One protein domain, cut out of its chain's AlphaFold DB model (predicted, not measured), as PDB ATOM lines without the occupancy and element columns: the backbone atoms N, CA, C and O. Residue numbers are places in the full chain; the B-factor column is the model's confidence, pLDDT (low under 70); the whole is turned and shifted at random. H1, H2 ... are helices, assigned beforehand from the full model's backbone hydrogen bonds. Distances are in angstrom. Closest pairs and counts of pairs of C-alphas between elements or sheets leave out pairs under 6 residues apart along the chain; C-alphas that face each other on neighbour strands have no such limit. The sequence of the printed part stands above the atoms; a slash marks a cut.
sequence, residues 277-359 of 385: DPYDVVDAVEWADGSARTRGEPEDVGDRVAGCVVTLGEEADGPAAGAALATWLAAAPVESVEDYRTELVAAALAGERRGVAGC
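Overview. This is residues 277 to 359 of the 385 residues of an uncharacterized protein of Lentzea guizhouensis (UniProt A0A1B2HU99). Short H2 sits in the middle, with H1 packed steeply tilted on one side and a helical hairpin, H3 and H4, crossing it on the other. H4 has a kink of 81 degrees near residue 341. The 83 printed residues, all helix in class with four named helices, are compact: radius of gyration of the C-alphas 12.1 A, spans 36 by 29 by 22 A.

Arrangement. H1, residues 278 to 295, touches H2, residues 301 to 311, at a steep tilt of 49 degrees, opposite ways; the closest C-alphas, of Ala 284 and Gly 307, are 4.6 A apart. H2, the hub, touches H3, residues 318 to 331, about perpendicular at 88 degrees; the closest C-alphas, of Gly 302 and Leu 325, are 4.8 A apart. H4, residues 334 to 359, touches H3 with residues 344 to 355 alone, at a shallow tilt of 29 degrees, opposite ways; the closest C-alphas, of Gly 322 and Gly 351, are 4.2 A apart. H4 has 16 of 22 O i to N i+4 pairs within hydrogen-bond range; H1, H2 and H3 have every pair.

Along the chain. H1, 25.9 A long, begins at C-alpha 278 (-17.099, -16.092, 14.903). H4, 33.7 A, ends at C-alpha 359 (-45.500, 3.360, 12.273).

Size, cuts and confidence. The printed part has no cut and no long link. The pLDDT is under 70 at residue 336 and residues 354 to 359.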
ATOM      1  N   ASP A 277     -21.553 -17.069  16.113       97.69
ATOM      2  CA  ASP A 277     -20.404 -17.899  15.785       97.69
ATOM      3  C   ASP A 277     -19.356 -17.046  15.030       97.69
ATOM      4  O   ASP A 277     -19.694 -16.410  14.026       97.69
ATOM      5  N   PRO A 278     -18.101 -16.948  15.511       97.62
ATOM      6  CA  PRO A 278     -17.099 -16.092  14.903       97.62
ATOM      7  C   PRO A 278     -16.649 -16.615  13.537       97.62
ATOM      8  O   PRO A 278     -16.092 -15.833  12.774       97.62
ATOM      9  N   TYR A 279     -16.868 -17.894  13.213       97.94
ATOM     10  CA  TYR A 279     -16.590 -18.417  11.880       97.94
ATOM     11  C   TYR A 279     -17.589 -17.845  10.879       97.94
ATOM     12  O   TYR A 279     -17.160 -17.196   9.929       97.94
ATOM     13  N   ASP A 280     -18.890 -17.943  11.163       98.12
ATOM     14  CA  ASP A 280     -19.930 -17.421  10.269       98.12
ATOM     15  C   ASP A 280     -19.843 -15.891  10.099       98.12
ATOM     16  O   ASP A 280     -20.175 -15.351   9.039       98.12
ATOM     17  N   VAL A 281     -19.389 -15.167  11.133       98.44
ATOM     18  CA  VAL A 281     -19.177 -13.709  11.061       98.44
ATOM     19  C   VAL A 281     -17.982 -13.363  10.178       98.44
ATOM     20  O   VAL A 281     -18.070 -12.423   9.392       98.44
ATOM     21  N   VAL A 282     -16.872 -14.096  10.283       98.19
ATOM     22  CA  VAL A 282     -15.715 -13.895   9.394       98.19
ATOM     23  C   VAL A 282     -16.096 -14.234   7.952       98.19
ATOM     24  O   VAL A 282     -15.771 -13.467   7.047       98.19
ATOM     25  N   ASP A 283     -16.872 -15.294   7.738       97.19
ATOM     26  CA  ASP A 283     -17.395 -15.640   6.416       97.19
ATOM     27  C   ASP A 283     -18.327 -14.538   5.880       97.19
ATOM     28  O   ASP A 283     -18.262 -14.200   4.699       97.19
ATOM     29  N   ALA A 284     -19.132 -13.903   6.744       97.19
ATOM     30  CA  ALA A 284     -19.964 -12.749   6.378       97.19
ATOM     31  C   ALA A 284     -19.121 -11.561   5.886       97.19
ATOM     32  O   ALA A 284     -19.496 -10.892   4.921       97.19
ATOM     33  N   VAL A 285     -17.992 -11.299   6.555       97.81
ATOM     34  CA  VAL A 285     -17.046 -10.227   6.204       97.81
ATOM     35  C   VAL A 285     -16.408 -10.504   4.841       97.81
ATOM     36  O   VAL A 285     -16.400  -9.622   3.981       97.81
ATOM     37  N   GLU A 286     -15.919 -11.726   4.607       96.25
ATOM     38  CA  GLU A 286     -15.337 -12.109   3.311       96.25
ATOM     39  C   GLU A 286     -16.374 -12.086   2.186       96.25
ATOM     40  O   GLU A 286     -16.077 -11.660   1.065       96.25
ATOM     41  N   TRP A 287     -17.607 -12.504   2.481       94.50
ATOM     42  CA  TRP A 287     -18.706 -12.473   1.527       94.50
ATOM     43  C   TRP A 287     -19.061 -11.033   1.134       94.50
ATOM     44  O   TRP A 287     -19.179 -10.736  -0.058       94.50
ATOM     45  N   ALA A 288     -19.179 -10.123   2.110       94.69
ATOM     46  CA  ALA A 288     -19.501  -8.717   1.865       94.69
ATOM     47  C   ALA A 288     -18.445  -8.035   0.977       94.69
ATOM     48  O   ALA A 288     -18.792  -7.401  -0.022       94.69
ATOM     49  N   ASP A 289     -17.156  -8.235   1.266       94.56
ATOM     50  CA  ASP A 289     -16.073  -7.703   0.429       94.56
ATOM     51  C   ASP A 289     -16.019  -8.382  -0.945       94.56
ATOM     52  O   ASP A 289     -15.841  -7.717  -1.964       94.56
ATOM     53  N   GLY A 290     -16.238  -9.700  -1.017       92.31
ATOM     54  CA  GLY A 290     -16.336 -10.433  -2.279       92.31
ATOM     55  C   GLY A 290     -17.424  -9.879  -3.203       92.31
ATOM     56  O   GLY A 290     -17.173  -9.657  -4.394       92.31
ATOM     57  N   SER A 291     -18.599  -9.585  -2.645       89.69
ATOM     58  CA  SER A 291     -19.698  -8.915  -3.341       89.69
ATOM     59  C   SER A 291     -19.280  -7.528  -3.841       89.69
ATOM     60  O   SER A 291     -19.361  -7.253  -5.043       89.69
ATOM     61  N   ALA A 292     -18.762  -6.677  -2.952       91.31
ATOM     62  CA  ALA A 292     -18.344  -5.316  -3.284       91.31
ATOM     63  C   ALA A 292     -17.291  -5.290  -4.408       91.31
ATOM     64  O   ALA A 292     -17.434  -4.568  -5.402       91.31
ATOM     65  N   ARG A 293     -16.279  -6.168  -4.330       90.44
ATOM     66  CA  ARG A 293     -15.244  -6.332  -5.367       90.44
ATOM     67  C   ARG A 293     -15.821  -6.762  -6.711       90.44
ATOM     68  O   ARG A 293     -15.368  -6.263  -7.737       90.44
ATOM     69  N   THR A 294     -16.813  -7.653  -6.718       87.81
ATOM     70  CA  THR A 294     -17.473  -8.097  -7.959       87.81
ATOM     71  C   THR A 294     -18.231  -6.947  -8.625       87.81
ATOM     72  O   THR A 294     -18.233  -6.832  -9.850       87.81
ATOM     73  N   ARG A 295     -18.818  -6.046  -7.826       87.12
ATOM     74  CA  ARG A 295     -19.463  -4.814  -8.312       87.12
ATOM     75  C   ARG A 295     -18.454  -3.729  -8.712       87.12
ATOM     76  O   ARG A 295     -18.806  -2.825  -9.463       87.12
ATOM     77  N   GLY A 296     -17.203  -3.827  -8.253       86.62
ATOM     78  CA  GLY A 296     -16.161  -2.824  -8.483       86.62
ATOM     79  C   GLY A 296     -16.351  -1.551  -7.652       86.62
ATOM     80  O   GLY A 296     -15.846  -0.492  -8.028       86.62
ATOM     81  N   GLU A 297     -17.079  -1.644  -6.539       87.62
ATOM     82  CA  GLU A 297     -17.420  -0.530  -5.654       87.62
ATOM     83  C   GLU A 297     -16.917  -0.797  -4.224       87.62
ATOM     84  O   GLU A 297     -16.658  -1.949  -3.870       87.62
ATOM     85  N   PRO A 298     -16.741   0.239  -3.382       87.62
ATOM     86  CA  PRO A 298     -16.480   0.041  -1.959       87.62
ATOM     87  C   PRO A 298     -17.633  -0.699  -1.267       87.62
ATOM     88  O   PRO A 298     -18.794  -0.471  -1.605       87.62
ATOM     89  N   GLU A 299     -17.307  -1.519  -0.263       90.81
ATOM     90  CA  GLU A 299     -18.300  -2.215   0.565       90.81
ATOM     91  C   GLU A 299     -19.267  -1.225   1.228       90.81
ATOM     92  O   GLU A 299     -18.860  -0.318   1.967       90.81
ATOM     93  N   ASP A 300     -20.561  -1.435   1.007       92.12
ATOM     94  CA  ASP A 300     -21.626  -0.619   1.573       92.12
ATOM     95  C   ASP A 300     -22.494  -1.389   2.583       92.12
ATOM     96  O   ASP A 300     -22.234  -2.529   2.970       92.12
ATOM     97  N   VAL A 301     -23.535  -0.723   3.091       93.19
ATOM     98  CA  VAL A 301     -24.470  -1.321   4.056       93.19
ATOM     99  C   VAL A 301     -25.229  -2.509   3.454       93.19
ATOM    100  O   VAL A 301     -25.543  -3.451   4.179       93.19
ATOM    101  N   GLY A 302     -25.535  -2.472   2.156       92.88
ATOM    102  CA  GLY A 302     -26.219  -3.542   1.443       92.88
ATOM    103  C   GLY A 302     -25.383  -4.815   1.384       92.88
ATOM    104  O   GLY A 302     -25.916  -5.874   1.710       92.88
ATOM    105  N   ASP A 303     -24.082  -4.710   1.080       93.94
ATOM    106  CA  ASP A 303     -23.171  -5.867   1.092       93.94
ATOM    107  C   ASP A 303     -23.119  -6.526   2.477       93.94
ATOM    108  O   ASP A 303     -23.256  -7.743   2.593       93.94
ATOM    109  N   ARG A 304     -22.987  -5.721   3.541       95.31
ATOM    110  CA  ARG A 304     -22.933  -6.219   4.927       95.31
ATOM    111  C   ARG A 304     -24.221  -6.926   5.344       95.31
ATOM    112  O   ARG A 304     -24.182  -8.013   5.919       95.31
ATOM    113  N   VAL A 305     -25.374  -6.324   5.038       94.81
ATOM    114  CA  VAL A 305     -26.687  -6.922   5.328       94.81
ATOM    115  C   VAL A 305     -26.880  -8.211   4.529       94.81
ATOM    116  O   VAL A 305     -27.329  -9.200   5.099       94.81
ATOM    117  N   ALA A 306     -26.528  -8.224   3.241       93.44
ATOM    118  CA  ALA A 306     -26.623  -9.416   2.407       93.44
ATOM    119  C   ALA A 306     -25.717 -10.546   2.927       93.44
ATOM    120  O   ALA A 306     -26.193 -11.670   3.074       93.44
ATOM    121  N   GLY A 307     -24.473 -10.237   3.311       94.06
ATOM    122  CA  GLY A 307     -23.559 -11.196   3.937       94.06
ATOM    123  C   GLY A 307     -24.151 -11.812   5.204       94.06
ATOM    124  O   GLY A 307     -24.181 -13.030   5.334       94.06
ATOM    125  N   CYS A 308     -24.737 -10.997   6.088       95.25
ATOM    126  CA  CYS A 308     -25.401 -11.497   7.297       95.25
ATOM    127  C   CYS A 308     -26.616 -12.391   6.996       95.25
ATOM    128  O   CYS A 308     -26.846 -13.371   7.699       95.25
ATOM    129  N   VAL A 309     -27.406 -12.082   5.963       94.06
ATOM    130  CA  VAL A 309     -28.528 -12.946   5.555       94.06
ATOM    131  C   VAL A 309     -28.009 -14.301   5.068       94.06
ATOM    132  O   VAL A 309     -28.576 -15.332   5.420       94.06
ATOM    133  N   VAL A 310     -26.934 -14.302   4.278       92.62
ATOM    134  CA  VAL A 310     -26.380 -15.512   3.657       92.62
ATOM    135  C   VAL A 310     -25.668 -16.405   4.668       92.62
ATOM    136  O   VAL A 310     -25.916 -17.609   4.680       92.62
ATOM    137  N   THR A 311     -24.792 -15.843   5.502       94.69
ATOM    138  CA  THR A 311     -23.915 -16.641   6.372       94.69
ATOM    139  C   THR A 311     -24.470 -16.800   7.783       94.69
ATOM    140  O   THR A 311     -24.368 -17.877   8.356       94.69
ATOM    141  N   LEU A 312     -25.117 -15.765   8.334       93.94
ATOM    142  CA  LEU A 312     -25.663 -15.788   9.701       93.94
ATOM    143  C   LEU A 312     -27.149 -16.168   9.748       93.94
ATOM    144  O   LEU A 312     -27.695 -16.377  10.833       93.94
ATOM    145  N   GLY A 313     -27.834 -16.204   8.599       90.81
ATOM    146  CA  GLY A 313     -29.285 -16.387   8.539       90.81
ATOM    147  C   GLY A 313     -30.066 -15.247   9.204       90.81
ATOM    148  O   GLY A 313     -31.201 -15.451   9.643       90.81
ATOM    149  N   GLU A 314     -29.463 -14.059   9.334       91.38
ATOM    150  CA  GLU A 314     -30.128 -12.895   9.921       91.38
ATOM    151  C   GLU A 314     -31.252 -12.378   9.009       91.38
ATOM    152  O   GLU A 314     -31.188 -12.450   7.785       91.38
ATOM    153  N   GLU A 315     -32.284 -11.779   9.607       87.81
ATOM    154  CA  GLU A 315     -33.260 -10.982   8.858       87.81
ATOM    155  C   GLU A 315     -32.822  -9.512   8.795       87.81
ATOM    156  O   GLU A 315     -32.229  -8.988   9.738       87.81
ATOM    157  N   ALA A 316     -33.199  -8.802   7.726       87.31
ATOM    158  CA  ALA A 316     -32.950  -7.368   7.621       87.31
ATOM    159  C   ALA A 316     -33.663  -6.597   8.752       87.31
ATOM    160  O   ALA A 316     -34.899  -6.590   8.853       87.31
ATOM    161  N   ASP A 317     -32.883  -5.927   9.605       85.19
ATOM    162  CA  ASP A 317     -33.418  -5.236  10.777       85.19
ATOM    163  C   ASP A 317     -34.010  -3.864  10.421       85.19
ATOM    164  O   ASP A 317     -33.349  -2.823  10.396       85.19
ATOM    165  N   GLY A 318     -35.304  -3.884  10.110       86.06
ATOM    166  CA  GLY A 318     -36.103  -2.693   9.875       86.06
ATOM    167  C   GLY A 318     -35.984  -2.109   8.460       86.06
ATOM    168  O   GLY A 318     -35.338  -2.673   7.574       86.06
ATOM    169  N   PRO A 319     -36.641  -0.961   8.216       85.69
ATOM    170  CA  PRO A 319     -36.856  -0.459   6.854       85.69
ATOM    171  C   PRO A 319     -35.595   0.011   6.153       85.69
ATOM    172  O   PRO A 319     -35.493  -0.133   4.943       85.69
ATOM    173  N   ALA A 320     -34.647   0.583   6.897       88.94
ATOM    174  CA  ALA A 320     -33.396   1.064   6.323       88.94
ATOM    175  C   ALA A 320     -32.545  -0.106   5.807       88.94
ATOM    176  O   ALA A 320     -32.076  -0.055   4.674       88.94
ATOM    177  N   ALA A 321     -32.419  -1.180   6.596       89.12
ATOM    178  CA  ALA A 321     -31.720  -2.395   6.184       89.12
ATOM    179  C   ALA A 321     -32.437  -3.091   5.015       89.12
ATOM    180  O   ALA A 321     -31.789  -3.477   4.045       89.12
ATOM    181  N   GLY A 322     -33.773  -3.183   5.062       91.06
ATOM    182  CA  GLY A 322     -34.568  -3.737   3.961       91.06
ATOM    183  C   GLY A 322     -34.406  -2.952   2.654       91.06
ATOM    184  O   GLY A 322     -34.182  -3.549   1.604       91.06
ATOM    185  N   ALA A 323     -34.441  -1.618   2.716       91.81
ATOM    186  CA  ALA A 323     -34.250  -0.753   1.551       91.81
ATOM    187  C   ALA A 323     -32.816  -0.803   0.998       91.81
ATOM    188  O   ALA A 323     -32.634  -0.805  -0.222       91.81
ATOM    189  N   ALA A 324     -31.805  -0.873   1.871       92.12
ATOM    190  CA  ALA A 324     -30.414  -1.062   1.464       92.12
ATOM    191  C   ALA A 324     -30.243  -2.398   0.728       92.12
ATOM    192  O   ALA A 324     -29.710  -2.419  -0.378       92.12
ATOM    193  N   LEU A 325     -30.794  -3.484   1.278       92.69
ATOM    194  CA  LEU A 325     -30.748  -4.807   0.659       92.69
ATOM    195  C   LEU A 325     -31.513  -4.859  -0.674       92.69
ATOM    196  O   LEU A 325     -31.035  -5.455  -1.632       92.69
ATOM    197  N   ALA A 326     -32.675  -4.207  -0.771       91.50
ATOM    198  CA  ALA A 326     -33.432  -4.121  -2.022       91.50
ATOM    199  C   ALA A 326     -32.675  -3.334  -3.107       91.50
ATOM    200  O   ALA A 326     -32.659  -3.740  -4.269       91.50
ATOM    201  N   THR A 327     -32.031  -2.227  -2.723       91.56
ATOM    202  CA  THR A 327     -31.188  -1.424  -3.626       91.56
ATOM    203  C   THR A 327     -29.999  -2.243  -4.111       91.56
ATOM    204  O   THR A 327     -29.726  -2.289  -5.309       91.56
ATOM    205  N   TRP A 328     -29.345  -2.945  -3.189       91.94
ATOM    206  CA  TRP A 328     -28.236  -3.837  -3.483       91.94
ATOM    207  C   TRP A 328     -28.656  -4.972  -4.431       91.94
ATOM    208  O   TRP A 328     -28.026  -5.163  -5.465       91.94
ATOM    209  N   LEU A 329     -29.788  -5.643  -4.177       90.75
ATOM    210  CA  LEU A 329     -30.326  -6.714  -5.032       90.75
ATOM    211  C   LEU A 329     -30.627  -6.250  -6.461       90.75
ATOM    212  O   LEU A 329     -30.528  -7.038  -7.399       90.75
ATOM    213  N   ALA A 330     -31.021  -4.988  -6.637       88.62
ATOM    214  CA  ALA A 330     -31.278  -4.418  -7.955       88.62
ATOM    215  C   ALA A 330     -29.989  -4.170  -8.759       88.62
ATOM    216  O   ALA A 330     -30.046  -4.117  -9.988       88.62
ATOM    217  N   ALA A 331     -28.853  -4.011  -8.076       85.44
ATOM    218  CA  ALA A 331     -27.540  -3.765  -8.668       85.44
ATOM    219  C   ALA A 331     -26.638  -5.014  -8.706       85.44
ATOM    220  O   ALA A 331     -25.652  -5.030  -9.444       85.44
ATOM    221  N   ALA A 332     -26.955  -6.050  -7.925       81.38
ATOM    222  CA  ALA A 332     -26.134  -7.244  -7.790       81.38
ATOM    223  C   ALA A 332     -26.079  -8.063  -9.101       81.38
ATOM    224  O   ALA A 332     -27.120  -8.301  -9.727       81.38
ATOM    225  N   PRO A 333     -24.891  -8.540  -9.523       75.69
ATOM    226  CA  PRO A 333     -24.769  -9.474 -10.637       75.69
ATOM    227  C   PRO A 333     -25.560 -10.755 -10.364       75.69
ATOM    228  O   PRO A 333     -25.482 -11.312  -9.272       75.69
ATOM    229  N   VAL A 334     -26.300 -11.247 -11.365       71.31
ATOM    230  CA  VAL A 334     -27.186 -12.424 -11.223       71.31
ATOM    231  C   VAL A 334     -26.429 -13.650 -10.709       71.31
ATOM    232  O   VAL A 334     -26.924 -14.338  -9.822       71.31
ATOM    233  N   GLU A 335     -25.216 -13.868 -11.212       72.06
ATOM    234  CA  GLU A 335     -24.344 -14.989 -10.839       72.06
ATOM    235  C   GLU A 335     -23.936 -14.948  -9.355       72.06
ATOM    236  O   GLU A 335     -23.743 -15.989  -8.742       72.06
ATOM    237  N   SER A 336     -23.856 -13.758  -8.747       66.94
ATOM    238  CA  SER A 336     -23.477 -13.580  -7.336       66.94
ATOM    239  C   SER A 336     -24.629 -13.824  -6.358       66.94
ATOM    240  O   SER A 336     -24.398 -13.949  -5.158       66.94
ATOM    241  N   VAL A 337     -25.871 -13.858  -6.849       75.19
ATOM    242  CA  VAL A 337     -27.077 -13.993  -6.016       75.19
ATOM    243  C   VAL A 337     -27.880 -15.247  -6.311       75.19
ATOM    244  O   VAL A 337     -28.855 -15.489  -5.610       75.19
ATOM    245  N   GLU A 338     -27.530 -16.030  -7.334       80.06
ATOM    246  CA  GLU A 338     -28.371 -17.128  -7.826       80.06
ATOM    247  C   GLU A 338     -28.695 -18.156  -6.735       80.06
ATOM    248  O   GLU A 338     -29.867 -18.484  -6.542       80.06
ATOM    249  N   ASP A 339     -27.690 -18.543  -5.948       84.31
ATOM    250  CA  ASP A 339     -27.827 -19.536  -4.877       84.31
ATOM    251  C   ASP A 339     -28.583 -19.018  -3.639       84.31
ATOM    252  O   ASP A 339     -29.114 -19.818  -2.873       84.31
ATOM    253  N   TYR A 340     -28.683 -17.694  -3.459       87.44
ATOM    254  CA  TYR A 340     -29.236 -17.056  -2.250       87.44
ATOM    255  C   TYR A 340     -30.397 -16.092  -2.532       87.44
ATOM    256  O   TYR A 340     -30.829 -15.309  -1.678       87.44
ATOM    257  N   ARG A 341     -30.900 -16.087  -3.771       85.38
ATOM    258  CA  ARG A 341     -31.843 -15.071  -4.251       85.38
ATOM    259  C   ARG A 341     -33.135 -15.063  -3.444       85.38
ATOM    260  O   ARG A 341     -33.708 -13.999  -3.207       85.38
ATOM    261  N   THR A 342     -33.623 -16.242  -3.075       87.00
ATOM    262  CA  THR A 342     -34.911 -16.391  -2.388       87.00
ATOM    263  C   THR A 342     -34.828 -15.825  -0.976       87.00
ATOM    264  O   THR A 342     -35.700 -15.059  -0.564       87.00
ATOM    265  N   GLU A 343     -33.751 -16.152  -0.272       90.31
ATOM    266  CA  GLU A 343     -33.416 -15.728   1.082       90.31
ATOM    267  C   GLU A 343     -33.260 -14.207   1.136       90.31
ATOM    268  O   GLU A 343     -33.921 -13.536   1.933       90.31
ATOM    269  N   LEU A 344     -32.473 -13.642   0.216       90.50
ATOM    270  CA  LEU A 344     -32.209 -12.205   0.153       90.50
ATOM    271  C   LEU A 344     -33.472 -11.395  -0.183       90.50
ATOM    272  O   LEU A 344     -33.743 -10.372   0.449       90.50
ATOM    273  N   VAL A 345     -34.297 -11.857  -1.131       90.44
ATOM    274  CA  VAL A 345     -35.577 -11.198  -1.456       90.44
ATOM    275  C   VAL A 345     -36.554 -11.282  -0.282       90.44
ATOM    276  O   VAL A 345     -37.218 -10.293   0.042       90.44
ATOM    277  N   ALA A 346     -36.648 -12.438   0.379       89.12
ATOM    278  CA  ALA A 346     -37.506 -12.603   1.548       89.12
ATOM    279  C   ALA A 346     -37.084 -11.666   2.690       89.12
ATOM    280  O   ALA A 346     -37.947 -11.003   3.278       89.12
ATOM    281  N   ALA A 347     -35.777 -11.555   2.949       90.25
ATOM    282  CA  ALA A 347     -35.212 -10.662   3.954       90.25
ATOM    283  C   ALA A 347     -35.497  -9.183   3.637       90.25
ATOM    284  O   ALA A 347     -35.962  -8.451   4.516       90.25
ATOM    285  N   ALA A 348     -35.325  -8.751   2.382       89.31
ATOM    286  CA  ALA A 348     -35.623  -7.378   1.965       89.31
ATOM    287  C   ALA A 348     -37.098  -7.011   2.224       89.31
ATOM    288  O   ALA A 348     -37.402  -5.997   2.862       89.31
ATOM    289  N   LEU A 349     -38.026  -7.890   1.827       87.81
ATOM    290  CA  LEU A 349     -39.467  -7.704   2.037       87.81
ATOM    291  C   LEU A 349     -39.876  -7.775   3.519       87.81
ATOM    292  O   LEU A 349     -40.877  -7.177   3.930       87.81
ATOM    293  N   ALA A 350     -39.169  -8.551   4.343       85.75
ATOM    294  CA  ALA A 350     -39.404  -8.604   5.786       85.75
ATOM    295  C   ALA A 350     -39.003  -7.285   6.472       85.75
ATOM    296  O   ALA A 350     -39.788  -6.752   7.266       85.75
ATOM    297  N   GLY A 351     -37.849  -6.718   6.102       79.31
ATOM    298  CA  GLY A 351     -37.357  -5.440   6.626       79.31
ATOM    299  C   GLY A 351     -38.314  -4.271   6.364       79.31
ATOM    300  O   GLY A 351     -38.626  -3.503   7.279       79.31
ATOM    301  N   GLU A 352     -38.879  -4.182   5.155       74.50
ATOM    302  CA  GLU A 352     -39.877  -3.155   4.809       74.50
ATOM    303  C   GLU A 352     -41.152  -3.255   5.666       74.50
ATOM    304  O   GLU A 352     -41.657  -2.251   6.183       74.50
ATOM    305  N   ARG A 353     -41.665  -4.476   5.874       72.44
ATOM    306  CA  ARG A 353     -42.915  -4.715   6.619       72.44
ATOM    307  C   ARG A 353     -42.810  -4.345   8.099       72.44
ATOM    308  O   ARG A 353     -43.781  -3.832   8.664       72.44
ATOM    309  N   ARG A 354     -41.643  -4.536   8.724       63.12
ATOM    310  CA  ARG A 354     -41.407  -4.165  10.135       63.12
ATOM    311  C   ARG A 354     -41.511  -2.652  10.376       63.12
ATOM    312  O   ARG A 354     -41.981  -2.236  11.434       63.12
ATOM    313  N   GLY A 355     -41.194  -1.820   9.381       55.56
ATOM    314  CA  GLY A 355     -41.398  -0.366   9.459       55.56
ATOM    315  C   GLY A 355     -42.847   0.076   9.459       55.56
ATOM    316  O   GLY A 355     -43.225   1.001  10.177       55.56
ATOM    317  N   VAL A 356     -43.667  -0.591   8.648       57.47
ATOM    318  CA  VAL A 356     -45.089  -0.259   8.516       57.47
ATOM    319  C   VAL A 356     -45.840  -0.615   9.803       57.47
ATOM    320  O   VAL A 356     -46.665   0.171  10.270       57.47
ATOM    321  N   ALA A 357     -45.496  -1.744  10.433       53.62
ATOM    322  CA  ALA A 357     -46.055  -2.144  11.723       53.62
ATOM    323  C   ALA A 357     -45.680  -1.162  12.853       53.62
ATOM    324  O   ALA A 357     -46.563  -0.724  13.592       53.62
ATOM    325  N   GLY A 358     -44.412  -0.738  12.938       47.03
ATOM    326  CA  GLY A 358     -43.947   0.239  13.935       47.03
ATOM    327  C   GLY A 358     -44.506   1.660  13.761       47.03
ATOM    328  O   GLY A 358     -44.651   2.393  14.735       47.03
ATOM    329  N   CYS A 359     -44.883   2.054  12.540       41.56
ATOM    330  CA  CYS A 359     -45.500   3.360  12.273       41.56
ATOM    331  C   CYS A 359     -47.013   3.381  12.597       41.56
ATOM    332  O   CYS A 359     -47.581   4.434  12.901       41.56
TER     333      CYS A 359